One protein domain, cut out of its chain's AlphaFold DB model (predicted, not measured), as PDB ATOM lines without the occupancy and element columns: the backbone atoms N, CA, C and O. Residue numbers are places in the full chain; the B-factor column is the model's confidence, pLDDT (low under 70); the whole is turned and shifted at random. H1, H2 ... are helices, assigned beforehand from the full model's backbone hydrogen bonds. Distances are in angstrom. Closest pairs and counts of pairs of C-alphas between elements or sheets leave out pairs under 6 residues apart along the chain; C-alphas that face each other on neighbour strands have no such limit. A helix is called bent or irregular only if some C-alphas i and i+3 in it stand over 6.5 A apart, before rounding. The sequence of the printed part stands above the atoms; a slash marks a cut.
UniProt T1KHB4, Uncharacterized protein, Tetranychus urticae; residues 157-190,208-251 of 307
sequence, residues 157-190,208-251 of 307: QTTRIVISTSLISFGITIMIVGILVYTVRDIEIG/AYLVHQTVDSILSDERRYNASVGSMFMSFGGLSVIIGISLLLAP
ATOM      1  N   GLN A 157     -37.917   4.872 -10.637       62.25
ATOM      2  CA  GLN A 157     -36.570   4.550 -11.127       62.25
ATOM      3  C   GLN A 157     -35.802   3.670 -10.142       62.25
ATOM      4  O   GLN A 157     -35.223   2.668 -10.558       62.25
ATOM      5  N   THR A 158     -35.898   3.946  -8.841       67.69
ATOM      6  CA  THR A 158     -35.242   3.136  -7.804       67.69
ATOM      7  C   THR A 158     -35.769   1.700  -7.795       67.69
ATOM      8  O   THR A 158     -34.993   0.751  -7.732       67.69
ATOM      9  N   THR A 159     -37.080   1.519  -7.979       69.06
ATOM     10  CA  THR A 159     -37.703   0.185  -8.015       69.06
ATOM     11  C   THR A 159     -37.221  -0.652  -9.209       69.06
ATOM     12  O   THR A 159     -37.044  -1.861  -9.091       69.06
ATOM     13  N   ARG A 160     -36.952  -0.024 -10.362       68.25
ATOM     14  CA  ARG A 160     -36.451  -0.734 -11.554       68.25
ATOM     15  C   ARG A 160     -35.011  -1.209 -11.384       68.25
ATOM     16  O   ARG A 160     -34.687  -2.302 -11.838       68.25
ATOM     17  N   ILE A 161     -34.179  -0.417 -10.710       75.69
ATOM     18  CA  ILE A 161     -32.780  -0.774 -10.448       75.69
ATOM     19  C   ILE A 161     -32.716  -1.990  -9.516       75.69
ATOM     20  O   ILE A 161     -32.013  -2.948  -9.830       75.69
ATOM     21  N   VAL A 162     -33.524  -2.012  -8.450       75.06
ATOM     22  CA  VAL A 162     -33.559  -3.137  -7.495       75.06
ATOM     23  C   VAL A 162     -34.026  -4.438  -8.157       75.06
ATOM     24  O   VAL A 162     -33.433  -5.487  -7.935       75.06
ATOM     25  N   ILE A 163     -35.034  -4.385  -9.034       76.62
ATOM     26  CA  ILE A 163     -35.494  -5.588  -9.752       76.62
ATOM     27  C   ILE A 163     -34.397  -6.123 -10.687       76.62
ATOM     28  O   ILE A 163     -34.220  -7.335 -10.803       76.62
ATOM     29  N   SER A 164     -33.633  -5.238 -11.335       82.06
ATOM     30  CA  SER A 164     -32.582  -5.655 -12.270       82.06
ATOM     31  C   SER A 164     -31.415  -6.369 -11.584       82.06
ATOM     32  O   SER A 164     -30.949  -7.392 -12.083       82.06
ATOM     33  N   THR A 165     -30.980  -5.900 -10.411       83.56
ATOM     34  CA  THR A 165     -29.871  -6.522  -9.676       83.56
ATOM     35  C   THR A 165     -30.267  -7.872  -9.083       83.56
ATOM     36  O   THR A 165     -29.469  -8.809  -9.127       83.56
ATOM     37  N   SER A 166     -31.513  -8.025  -8.618       83.56
ATOM     38  CA  SER A 166     -32.022  -9.316  -8.134       83.56
ATOM     39  C   SER A 166     -32.097 -10.379  -9.234       83.56
ATOM     40  O   SER A 166     -31.749 -11.531  -8.988       83.56
ATOM     41  N   LEU A 167     -32.494 -10.009 -10.457       83.12
ATOM     42  CA  LEU A 167     -32.562 -10.954 -11.581       83.12
ATOM     43  C   LEU A 167     -31.176 -11.408 -12.051       83.12
ATOM     44  O   LEU A 167     -30.990 -12.586 -12.354       83.12
ATOM     45  N   ILE A 168     -30.196 -10.500 -12.071       88.31
ATOM     46  CA  ILE A 168     -28.808 -10.838 -12.419       88.31
ATOM     47  C   ILE A 168     -28.218 -11.785 -11.370       88.31
ATOM     48  O   ILE A 168     -27.633 -12.805 -11.731       88.31
ATOM     49  N   SER A 169     -28.420 -11.494 -10.081       88.94
ATOM     50  CA  SER A 169     -27.955 -12.363  -8.995       88.94
ATOM     51  C   SER A 169     -28.564 -13.763  -9.092       88.94
ATOM     52  O   SER A 169     -27.825 -14.741  -9.037       88.94
ATOM     53  N   PHE A 170     -29.875 -13.867  -9.333       88.56
ATOM     54  CA  PHE A 170     -30.556 -15.152  -9.498       88.56
ATOM     55  C   PHE A 170     -30.038 -15.948 -10.708       88.56
ATOM     56  O   PHE A 170     -29.808 -17.153 -10.607       88.56
ATOM     57  N   GLY A 171     -29.791 -15.272 -11.836       90.50
ATOM     58  CA  GLY A 171     -29.209 -15.895 -13.027       90.50
ATOM     59  C   GLY A 171     -27.814 -16.471 -12.773       90.50
ATOM     60  O   GLY A 171     -27.532 -17.597 -13.182       90.50
ATOM     61  N   ILE A 172     -26.965 -15.744 -12.039       91.62
ATOM     62  CA  ILE A 172     -25.626 -16.214 -11.656       91.62
ATOM     63  C   ILE A 172     -25.725 -17.440 -10.743       91.62
ATOM     64  O   ILE A 172     -25.004 -18.414 -10.956       91.62
ATOM     65  N   THR A 173     -26.643 -17.447  -9.771       91.06
ATOM     66  CA  THR A 173     -26.829 -18.596  -8.871       91.06
ATOM     67  C   THR A 173     -27.254 -19.852  -9.631       91.06
ATOM     68  O   THR A 173     -26.665 -20.909  -9.421       91.06
ATOM     69  N   ILE A 174     -28.213 -19.745 -10.559       91.94
ATOM     70  CA  ILE A 174     -28.623 -20.883 -11.402       91.94
ATOM     71  C   ILE A 174     -27.447 -21.390 -12.235       91.94
ATOM     72  O   ILE A 174     -27.260 -22.600 -12.357       91.94
ATOM     73  N   MET A 175     -26.641 -20.484 -12.792       92.25
ATOM     74  CA  MET A 175     -25.507 -20.878 -13.619       92.25
ATOM     75  C   MET A 175     -24.436 -21.623 -12.806       92.25
ATOM     76  O   MET A 175     -23.958 -22.665 -13.251       92.25
ATOM     77  N   ILE A 176     -24.107 -21.146 -11.600       92.50
ATOM     78  CA  ILE A 176     -23.148 -21.811 -10.701       92.50
ATOM     79  C   ILE A 176     -23.653 -23.201 -10.310       92.50
ATOM     80  O   ILE A 176     -22.897 -24.166 -10.395       92.50
ATOM     81  N   VAL A 177     -24.932 -23.327  -9.939       93.06
ATOM     82  CA  VAL A 177     -25.537 -24.628  -9.605       93.06
ATOM     83  C   VAL A 177     -25.511 -25.567 -10.815       93.06
ATOM     84  O   VAL A 177     -25.167 -26.736 -10.670       93.06
ATOM     85  N   GLY A 178     -25.802 -25.059 -12.016       91.12
ATOM     86  CA  GLY A 178     -25.725 -25.833 -13.256       91.12
ATOM     87  C   GLY A 178     -24.319 -26.363 -13.545       91.12
ATOM     88  O   GLY A 178     -24.176 -27.536 -13.887       91.12
ATOM     89  N   ILE A 179     -23.284 -25.539 -13.349       90.81
ATOM     90  CA  ILE A 179     -21.882 -25.965 -13.486       90.81
ATOM     91  C   ILE A 179     -21.552 -27.054 -12.461       90.81
ATOM     92  O   ILE A 179     -20.968 -28.066 -12.828       90.81
ATOM     93  N   LEU A 180     -21.960 -26.884 -11.202       91.31
ATOM     94  CA  LEU A 180     -21.665 -27.836 -10.124       91.31
ATOM     95  C   LEU A 180     -22.316 -29.206 -10.360       91.31
ATOM     96  O   LEU A 180     -21.687 -30.242 -10.162       91.31
ATOM     97  N   VAL A 181     -23.563 -29.221 -10.838       89.88
ATOM     98  CA  VAL A 181     -24.256 -30.464 -11.216       89.88
ATOM     99  C   VAL A 181     -23.575 -31.123 -12.416       89.88
ATOM    100  O   VAL A 181     -23.432 -32.344 -12.450       89.88
ATOM    101  N   TYR A 182     -23.127 -30.327 -13.388       88.38
ATOM    102  CA  TYR A 182     -22.414 -30.835 -14.555       88.38
ATOM    103  C   TYR A 182     -21.070 -31.473 -14.166       88.38
ATOM    104  O   TYR A 182     -20.784 -32.593 -14.586       88.38
ATOM    105  N   THR A 183     -20.283 -30.830 -13.294       86.06
ATOM    106  CA  THR A 183     -18.981 -31.366 -12.862       86.06
ATOM    107  C   THR A 183     -19.113 -32.639 -12.035       86.06
ATOM    108  O   THR A 183     -18.299 -33.543 -12.191       86.06
ATOM    109  N   VAL A 184     -20.139 -32.753 -11.185       84.62
ATOM    110  CA  VAL A 184     -20.394 -33.992 -10.425       84.62
ATOM    111  C   VAL A 184     -20.747 -35.148 -11.365       84.62
ATOM    112  O   VAL A 184     -20.257 -36.260 -11.183       84.62
ATOM    113  N   ARG A 185     -21.534 -34.885 -12.414       79.31
ATOM    114  CA  ARG A 185     -21.943 -35.919 -13.373       79.31
ATOM    115  C   ARG A 185     -20.778 -36.445 -14.217       79.31
ATOM    116  O   ARG A 185     -20.729 -37.640 -14.497       79.31
ATOM    117  N   ASP A 186     -19.830 -35.585 -14.586       74.69
ATOM    118  CA  ASP A 186     -18.634 -36.001 -15.332       74.69
ATOM    119  C   ASP A 186     -17.677 -36.857 -14.482       74.69
ATOM    120  O   ASP A 186     -17.033 -37.766 -15.008       74.69
ATOM    121  N   ILE A 187     -17.627 -36.636 -13.162       76.38
ATOM    122  CA  ILE A 187     -16.851 -37.484 -12.241       76.38
ATOM    123  C   ILE A 187     -17.449 -38.898 -12.167       76.38
ATOM    124  O   ILE A 187     -16.709 -39.882 -12.152       76.38
ATOM    125  N   GLU A 188     -18.778 -39.017 -12.190       67.50
ATOM    126  CA  GLU A 188     -19.477 -40.305 -12.091       67.50
ATOM    127  C   GLU A 188     -19.293 -41.175 -13.351       67.50
ATOM    128  O   GLU A 188     -19.204 -42.399 -13.266       67.50
ATOM    129  N   ILE A 189     -19.144 -40.558 -14.529       69.19
ATOM    130  CA  ILE A 189     -18.934 -41.269 -15.805       69.19
ATOM    131  C   ILE A 189     -17.472 -41.742 -15.968       69.19
ATOM    132  O   ILE A 189     -17.196 -42.670 -16.732       69.19
ATOM    133  N   GLY A 190     -16.528 -41.160 -15.218       61.62
ATOM    134  CA  GLY A 190     -15.117 -41.565 -15.213       61.62
ATOM    135  C   GLY A 190     -14.842 -42.901 -14.510       61.62
ATOM    136  O   GLY A 190     -13.841 -43.557 -14.808       61.62
ATOM    137  N   ALA A 208     -11.725 -61.682   0.202       60.00
ATOM    138  CA  ALA A 208     -12.744 -61.181  -0.720       60.00
ATOM    139  C   ALA A 208     -14.058 -60.790  -0.009       60.00
ATOM    140  O   ALA A 208     -14.736 -59.856  -0.435       60.00
ATOM    141  N   TYR A 209     -14.406 -61.461   1.095       67.94
ATOM    142  CA  TYR A 209     -15.639 -61.181   1.839       67.94
ATOM    143  C   TYR A 209     -15.553 -59.881   2.659       67.94
ATOM    144  O   TYR A 209     -16.510 -59.108   2.708       67.94
ATOM    145  N   LEU A 210     -14.384 -59.593   3.244       68.06
ATOM    146  CA  LEU A 210     -14.132 -58.364   4.010       68.06
ATOM    147  C   LEU A 210     -14.109 -57.110   3.121       68.06
ATOM    148  O   LEU A 210     -14.634 -56.063   3.509       68.06
ATOM    149  N   VAL A 211     -13.567 -57.217   1.904       72.06
ATOM    150  CA  VAL A 211     -13.581 -56.106   0.939       72.06
ATOM    151  C   VAL A 211     -15.009 -55.805   0.471       72.06
ATOM    152  O   VAL A 211     -15.386 -54.637   0.403       72.06
ATOM    153  N   HIS A 212     -15.839 -56.828   0.234       70.94
ATOM    154  CA  HIS A 212     -17.223 -56.625  -0.209       70.94
ATOM    155  C   HIS A 212     -18.089 -55.922   0.851       70.94
ATOM    156  O   HIS A 212     -18.799 -54.974   0.526       70.94
ATOM    157  N   GLN A 213     -17.976 -56.306   2.130       68.62
ATOM    158  CA  GLN A 213     -18.717 -55.632   3.210       68.62
ATOM    159  C   GLN A 213     -18.302 -54.168   3.395       68.62
ATOM    160  O   GLN A 213     -19.146 -53.314   3.675       68.62
ATOM    161  N   THR A 214     -17.016 -53.863   3.220       74.31
ATOM    162  CA  THR A 214     -16.523 -52.488   3.360       74.31
ATOM    163  C   THR A 214     -17.070 -51.602   2.238       74.31
ATOM    164  O   THR A 214     -17.554 -50.504   2.507       74.31
ATOM    165  N   VAL A 215     -17.094 -52.095   0.997       74.06
ATOM    166  CA  VAL A 215     -17.638 -51.350  -0.152       74.06
ATOM    167  C   VAL A 215     -19.146 -51.108  -0.019       74.06
ATOM    168  O   VAL A 215     -19.604 -49.994  -0.278       74.06
ATOM    169  N   ASP A 216     -19.914 -52.094   0.456       71.12
ATOM    170  CA  ASP A 216     -21.363 -51.939   0.645       71.12
ATOM    171  C   ASP A 216     -21.709 -50.904   1.730       71.12
ATOM    172  O   ASP A 216     -22.658 -50.132   1.564       71.12
ATOM    173  N   SER A 217     -20.925 -50.828   2.815       72.50
ATOM    174  CA  SER A 217     -21.125 -49.810   3.857       72.50
ATOM    175  C   SER A 217     -20.902 -48.385   3.336       72.50
ATOM    176  O   SER A 217     -21.768 -47.529   3.528       72.50
ATOM    177  N   ILE A 218     -19.822 -48.166   2.575       72.44
ATOM    178  CA  ILE A 218     -19.466 -46.861   1.993       72.44
ATOM    179  C   ILE A 218     -20.522 -46.407   0.974       72.44
ATOM    180  O   ILE A 218     -20.991 -45.270   1.030       72.44
ATOM    181  N   LEU A 219     -20.969 -47.304   0.089       72.69
ATOM    182  CA  LEU A 219     -22.007 -46.990  -0.902       72.69
ATOM    183  C   LEU A 219     -23.376 -46.708  -0.262       72.69
ATOM    184  O   LEU A 219     -24.180 -45.951  -0.818       72.69
ATOM    185  N   SER A 220     -23.673 -47.311   0.896       76.50
ATOM    186  CA  SER A 220     -24.938 -47.073   1.600       76.50
ATOM    187  C   SER A 220     -25.001 -45.680   2.234       76.50
ATOM    188  O   SER A 220     -26.051 -45.029   2.169       76.50
ATOM    189  N   ASP A 221     -23.878 -45.190   2.764       73.62
ATOM    190  CA  ASP A 221     -23.784 -43.858   3.364       73.62
ATOM    191  C   ASP A 221     -23.814 -42.759   2.296       73.62
ATOM    192  O   ASP A 221     -24.505 -41.750   2.459       73.62
ATOM    193  N   GLU A 222     -23.185 -42.990   1.142       73.38
ATOM    194  CA  GLU A 222     -23.194 -42.041   0.026       73.38
ATOM    195  C   GLU A 222     -24.602 -41.852  -0.570       73.38
ATOM    196  O   GLU A 222     -25.033 -40.727  -0.840       73.38
ATOM    197  N   ARG A 223     -25.396 -42.929  -0.684       73.31
ATOM    198  CA  ARG A 223     -26.804 -42.822  -1.118       73.31
ATOM    199  C   ARG A 223     -27.666 -42.040  -0.132       73.31
ATOM    200  O   ARG A 223     -28.536 -41.280  -0.563       73.31
ATOM    201  N   ARG A 224     -27.445 -42.209   1.175       75.62
ATOM    202  CA  ARG A 224     -28.171 -41.452   2.209       75.62
ATOM    203  C   ARG A 224     -27.797 -39.975   2.177       75.62
ATOM    204  O   ARG A 224     -28.686 -39.126   2.263       75.62
ATOM    205  N   TYR A 225     -26.517 -39.668   1.982       76.62
ATOM    206  CA  TYR A 225     -26.044 -38.296   1.839       76.62
ATOM    207  C   TYR A 225     -26.640 -37.616   0.598       76.62
ATOM    208  O   TYR A 225     -27.222 -36.537   0.707       76.62
ATOM    209  N   ASN A 226     -26.623 -38.282  -0.559       75.69
ATOM    210  CA  ASN A 226     -27.182 -37.734  -1.799       75.69
ATOM    211  C   ASN A 226     -28.705 -37.534  -1.733       75.69
ATOM    212  O   ASN A 226     -29.219 -36.533  -2.238       75.69
ATOM    213  N   ALA A 227     -29.435 -38.432  -1.061       75.69
ATOM    214  CA  ALA A 227     -30.868 -38.258  -0.823       75.69
ATOM    215  C   ALA A 227     -31.162 -37.063   0.105       75.69
ATOM    216  O   ALA A 227     -32.071 -36.276  -0.173       75.69
ATOM    217  N   SER A 228     -30.367 -36.887   1.166       83.25
ATOM    218  CA  SER A 228     -30.477 -35.748   2.086       83.25
ATOM    219  C   SER A 228     -30.222 -34.422   1.367       83.25
ATOM    220  O   SER A 228     -31.070 -33.526   1.383       83.25
ATOM    221  N   VAL A 229     -29.110 -34.324   0.636       79.81
ATOM    222  CA  VAL A 229     -28.727 -33.116  -0.104       79.81
ATOM    223  C   VAL A 229     -29.759 -32.784  -1.186       79.81
ATOM    224  O   VAL A 229     -30.203 -31.640  -1.286       79.81
ATOM    225  N   GLY A 230     -30.232 -33.782  -1.941       81.56
ATOM    226  CA  GLY A 230     -31.298 -33.597  -2.929       81.56
ATOM    227  C   GLY A 230     -32.604 -33.076  -2.317       81.56
ATOM    228  O   GLY A 230     -33.250 -32.194  -2.890       81.56
ATOM    229  N   SER A 231     -32.969 -33.558  -1.124       82.31
ATOM    230  CA  SER A 231     -34.164 -33.091  -0.409       82.31
ATOM    231  C   SER A 231     -34.042 -31.633   0.049       82.31
ATOM    232  O   SER A 231     -34.994 -30.862  -0.098       82.31
ATOM    233  N   MET A 232     -32.854 -31.213   0.500       80.44
ATOM    234  CA  MET A 232     -32.599 -29.821   0.867       80.44
ATOM    235  C   MET A 232     -32.765 -28.897  -0.341       80.44
ATOM    236  O   MET A 232     -33.505 -27.917  -0.253       80.44
ATOM    237  N   PHE A 233     -32.185 -29.231  -1.497       79.62
ATOM    238  CA  PHE A 233     -32.328 -28.407  -2.704       79.62
ATOM    239  C   PHE A 233     -33.776 -28.287  -3.191       79.62
ATOM    240  O   PHE A 233     -34.206 -27.192  -3.555       79.62
ATOM    241  N   MET A 234     -34.549 -29.376  -3.146       82.94
ATOM    242  CA  MET A 234     -35.984 -29.344  -3.461       82.94
ATOM    243  C   MET A 234     -36.751 -28.419  -2.504       82.94
ATOM    244  O   MET A 234     -37.592 -27.635  -2.949       82.94
ATOM    245  N   SER A 235     -36.435 -28.458  -1.205       87.12
ATOM    246  CA  SER A 235     -37.098 -27.613  -0.204       87.12
ATOM    247  C   SER A 235     -36.782 -26.121  -0.384       87.12
ATOM    248  O   SER A 235     -37.701 -25.300  -0.427       87.12
ATOM    249  N   PHE A 236     -35.510 -25.759  -0.593       85.12
ATOM    250  CA  PHE A 236     -35.099 -24.368  -0.816       85.12
ATOM    251  C   PHE A 236     -35.585 -23.831  -2.166       85.12
ATOM    252  O   PHE A 236     -36.035 -22.686  -2.247       85.12
ATOM    253  N   GLY A 237     -35.566 -24.664  -3.210       87.81
ATOM    254  CA  GLY A 237     -36.123 -24.329  -4.520       87.81
ATOM    255  C   GLY A 237     -37.626 -24.057  -4.455       87.81
ATOM    256  O   GLY A 237     -38.092 -23.039  -4.965       87.81
ATOM    257  N   GLY A 238     -38.387 -24.908  -3.758       88.56
ATOM    258  CA  GLY A 238     -39.825 -24.704  -3.556       88.56
ATOM    259  C   GLY A 238     -40.136 -23.409  -2.802       88.56
ATOM    260  O   GLY A 238     -41.006 -22.639  -3.213       88.56
ATOM    261  N   LEU A 239     -39.384 -23.119  -1.739       88.56
ATOM    262  CA  LEU A 239     -39.590 -21.928  -0.910       88.56
ATOM    263  C   LEU A 239     -39.242 -20.634  -1.669       88.56
ATOM    264  O   LEU A 239     -39.979 -19.650  -1.588       88.56
ATOM    265  N   SER A 240     -38.189 -20.663  -2.492       89.50
ATOM    266  CA  SER A 240     -37.829 -19.580  -3.419       89.50
ATOM    267  C   SER A 240     -38.959 -19.256  -4.402       89.50
ATOM    268  O   SER A 240     -39.311 -18.084  -4.570       89.50
ATOM    269  N   VAL A 241     -39.578 -20.277  -5.006       91.25
ATOM    270  CA  VAL A 241     -40.692 -20.093  -5.951       91.25
ATOM    271  C   VAL A 241     -41.911 -19.487  -5.254       91.25
ATOM    272  O   VAL A 241     -42.517 -18.556  -5.784       91.25
ATOM    273  N   ILE A 242     -42.246 -19.950  -4.045       91.25
ATOM    274  CA  ILE A 242     -43.377 -19.419  -3.266       91.25
ATOM    275  C   ILE A 242     -43.157 -17.944  -2.910       91.25
ATOM    276  O   ILE A 242     -44.072 -17.128  -3.077       91.25
ATOM    277  N   ILE A 243     -41.952 -17.573  -2.466       92.62
ATOM    278  CA  ILE A 243     -41.603 -16.172  -2.179       92.62
ATOM    279  C   ILE A 243     -41.679 -15.336  -3.460       92.62
ATOM    280  O   ILE A 243     -42.274 -14.256  -3.449       92.62
ATOM    281  N   GLY A 244     -41.148 -15.846  -4.574       91.44
ATOM    282  CA  GLY A 244     -41.199 -15.179  -5.874       91.44
ATOM    283  C   GLY A 244     -42.629 -14.876  -6.315       91.44
ATOM    284  O   GLY A 244     -42.942 -13.733  -6.640       91.44
ATOM    285  N   ILE A 245     -43.526 -15.865  -6.246       89.94
ATOM    286  CA  ILE A 245     -44.949 -15.703  -6.583       89.94
ATOM    287  C   ILE A 245     -45.634 -14.715  -5.629       89.94
ATOM    288  O   ILE A 245     -46.385 -13.846  -6.076       89.94
ATOM    289  N   SER A 246     -45.348 -14.796  -4.328       91.06
ATOM    290  CA  SER A 246     -45.932 -13.905  -3.315       91.06
ATOM    291  C   SER A 246     -45.551 -12.442  -3.551       91.06
ATOM    292  O   SER A 246     -46.406 -11.554  -3.505       91.06
ATOM    293  N   LEU A 247     -44.284 -12.178  -3.881       89.94
ATOM    294  CA  LEU A 247     -43.802 -10.839  -4.222       89.94
ATOM    295  C   LEU A 247     -44.383 -10.329  -5.544       89.94
ATOM    296  O   LEU A 247     -44.637  -9.133  -5.674       89.94
ATOM    297  N   LEU A 248     -44.638 -11.218  -6.504       89.50
ATOM    298  CA  LEU A 248     -45.254 -10.867  -7.786       89.50
ATOM    299  C   LEU A 248     -46.745 -10.516  -7.633       89.50
ATOM    300  O   LEU A 248     -47.257  -9.662  -8.358       89.50
ATOM    301  N   LEU A 249     -47.429 -11.122  -6.659       88.00
ATOM    302  CA  LEU A 249     -48.842 -10.867  -6.350       88.00
ATOM    303  C   LEU A 249     -49.063  -9.666  -5.416       88.00
ATOM    304  O   LEU A 249     -50.114  -9.023  -5.493       88.00
ATOM    305  N   ALA A 250     -48.092  -9.300  -4.574       88.31
ATOM    306  CA  ALA A 250     -48.220  -8.189  -3.621       88.31
ATOM    307  C   ALA A 250     -48.656  -6.834  -4.246       88.31
ATOM    308  O   ALA A 250     -49.510  -6.153  -3.667       88.31
ATOM    309  N   PRO A 251     -48.175  -6.421  -5.439       81.62
ATOM    310  CA  PRO A 251     -48.599  -5.169  -6.069       81.62
ATOM    311  C   PRO A 251     -50.043  -5.199  -6.584       81.62
ATOM    312  O   PRO A 251     -50.676  -4.145  -6.684       81.62
TER     313      PRO A 251
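What this domain is: This is residues 157 to 190 and 208 to 251 of the 307 residues of an uncharacterized protein of Tetranychus urticae (UniProt T1KHB4). Two long, separate helices, H2 and the shorter H1, run side by side in opposite ways with an open gap between them, and the end of H2 at Ala 208 reaches out past the end of H1 at Gly 190. The printed part has 78 residues, with two named helices in the order H1, H2 and no named strand, and its class is all helix. It is extended, with a radius of gyration of the C-alphas of 20.0 A, and spans 70 by 24 by 14 A.

Where its parts are: H2, residues 208 to 251, is 66.7 A long from C-alpha 208 at (-12.744, -61.181, -0.720) to C-alpha 251 at (-48.599, -5.169, -6.069). It is only just irregular: C-alphas 248 and 251 are 6.8 A apart. H1, residues 157 to 190, is 51.0 A long and begins with C-alpha 157 at (-36.570, 4.550, -11.127).

How they stand to each other: H2 and H1 are apart, with no C-alpha of the one within 8 A of the other. Every O i to N i+4 pair of H1 is within hydrogen-bond range; in H2, 39 of 40 are.

The domain as a whole: The C-alphas farthest apart, of Gln 157 and Ala 208, are 70.7 A apart. Residues 191 to 207 are not printed, and C-alphas 190 and 208 are 24.5 A apart across this cut. Mean pLDDT of the printed part is 80.9; residues 157 to 160, 188 to 190, 208 to 210 and 213 are under 70.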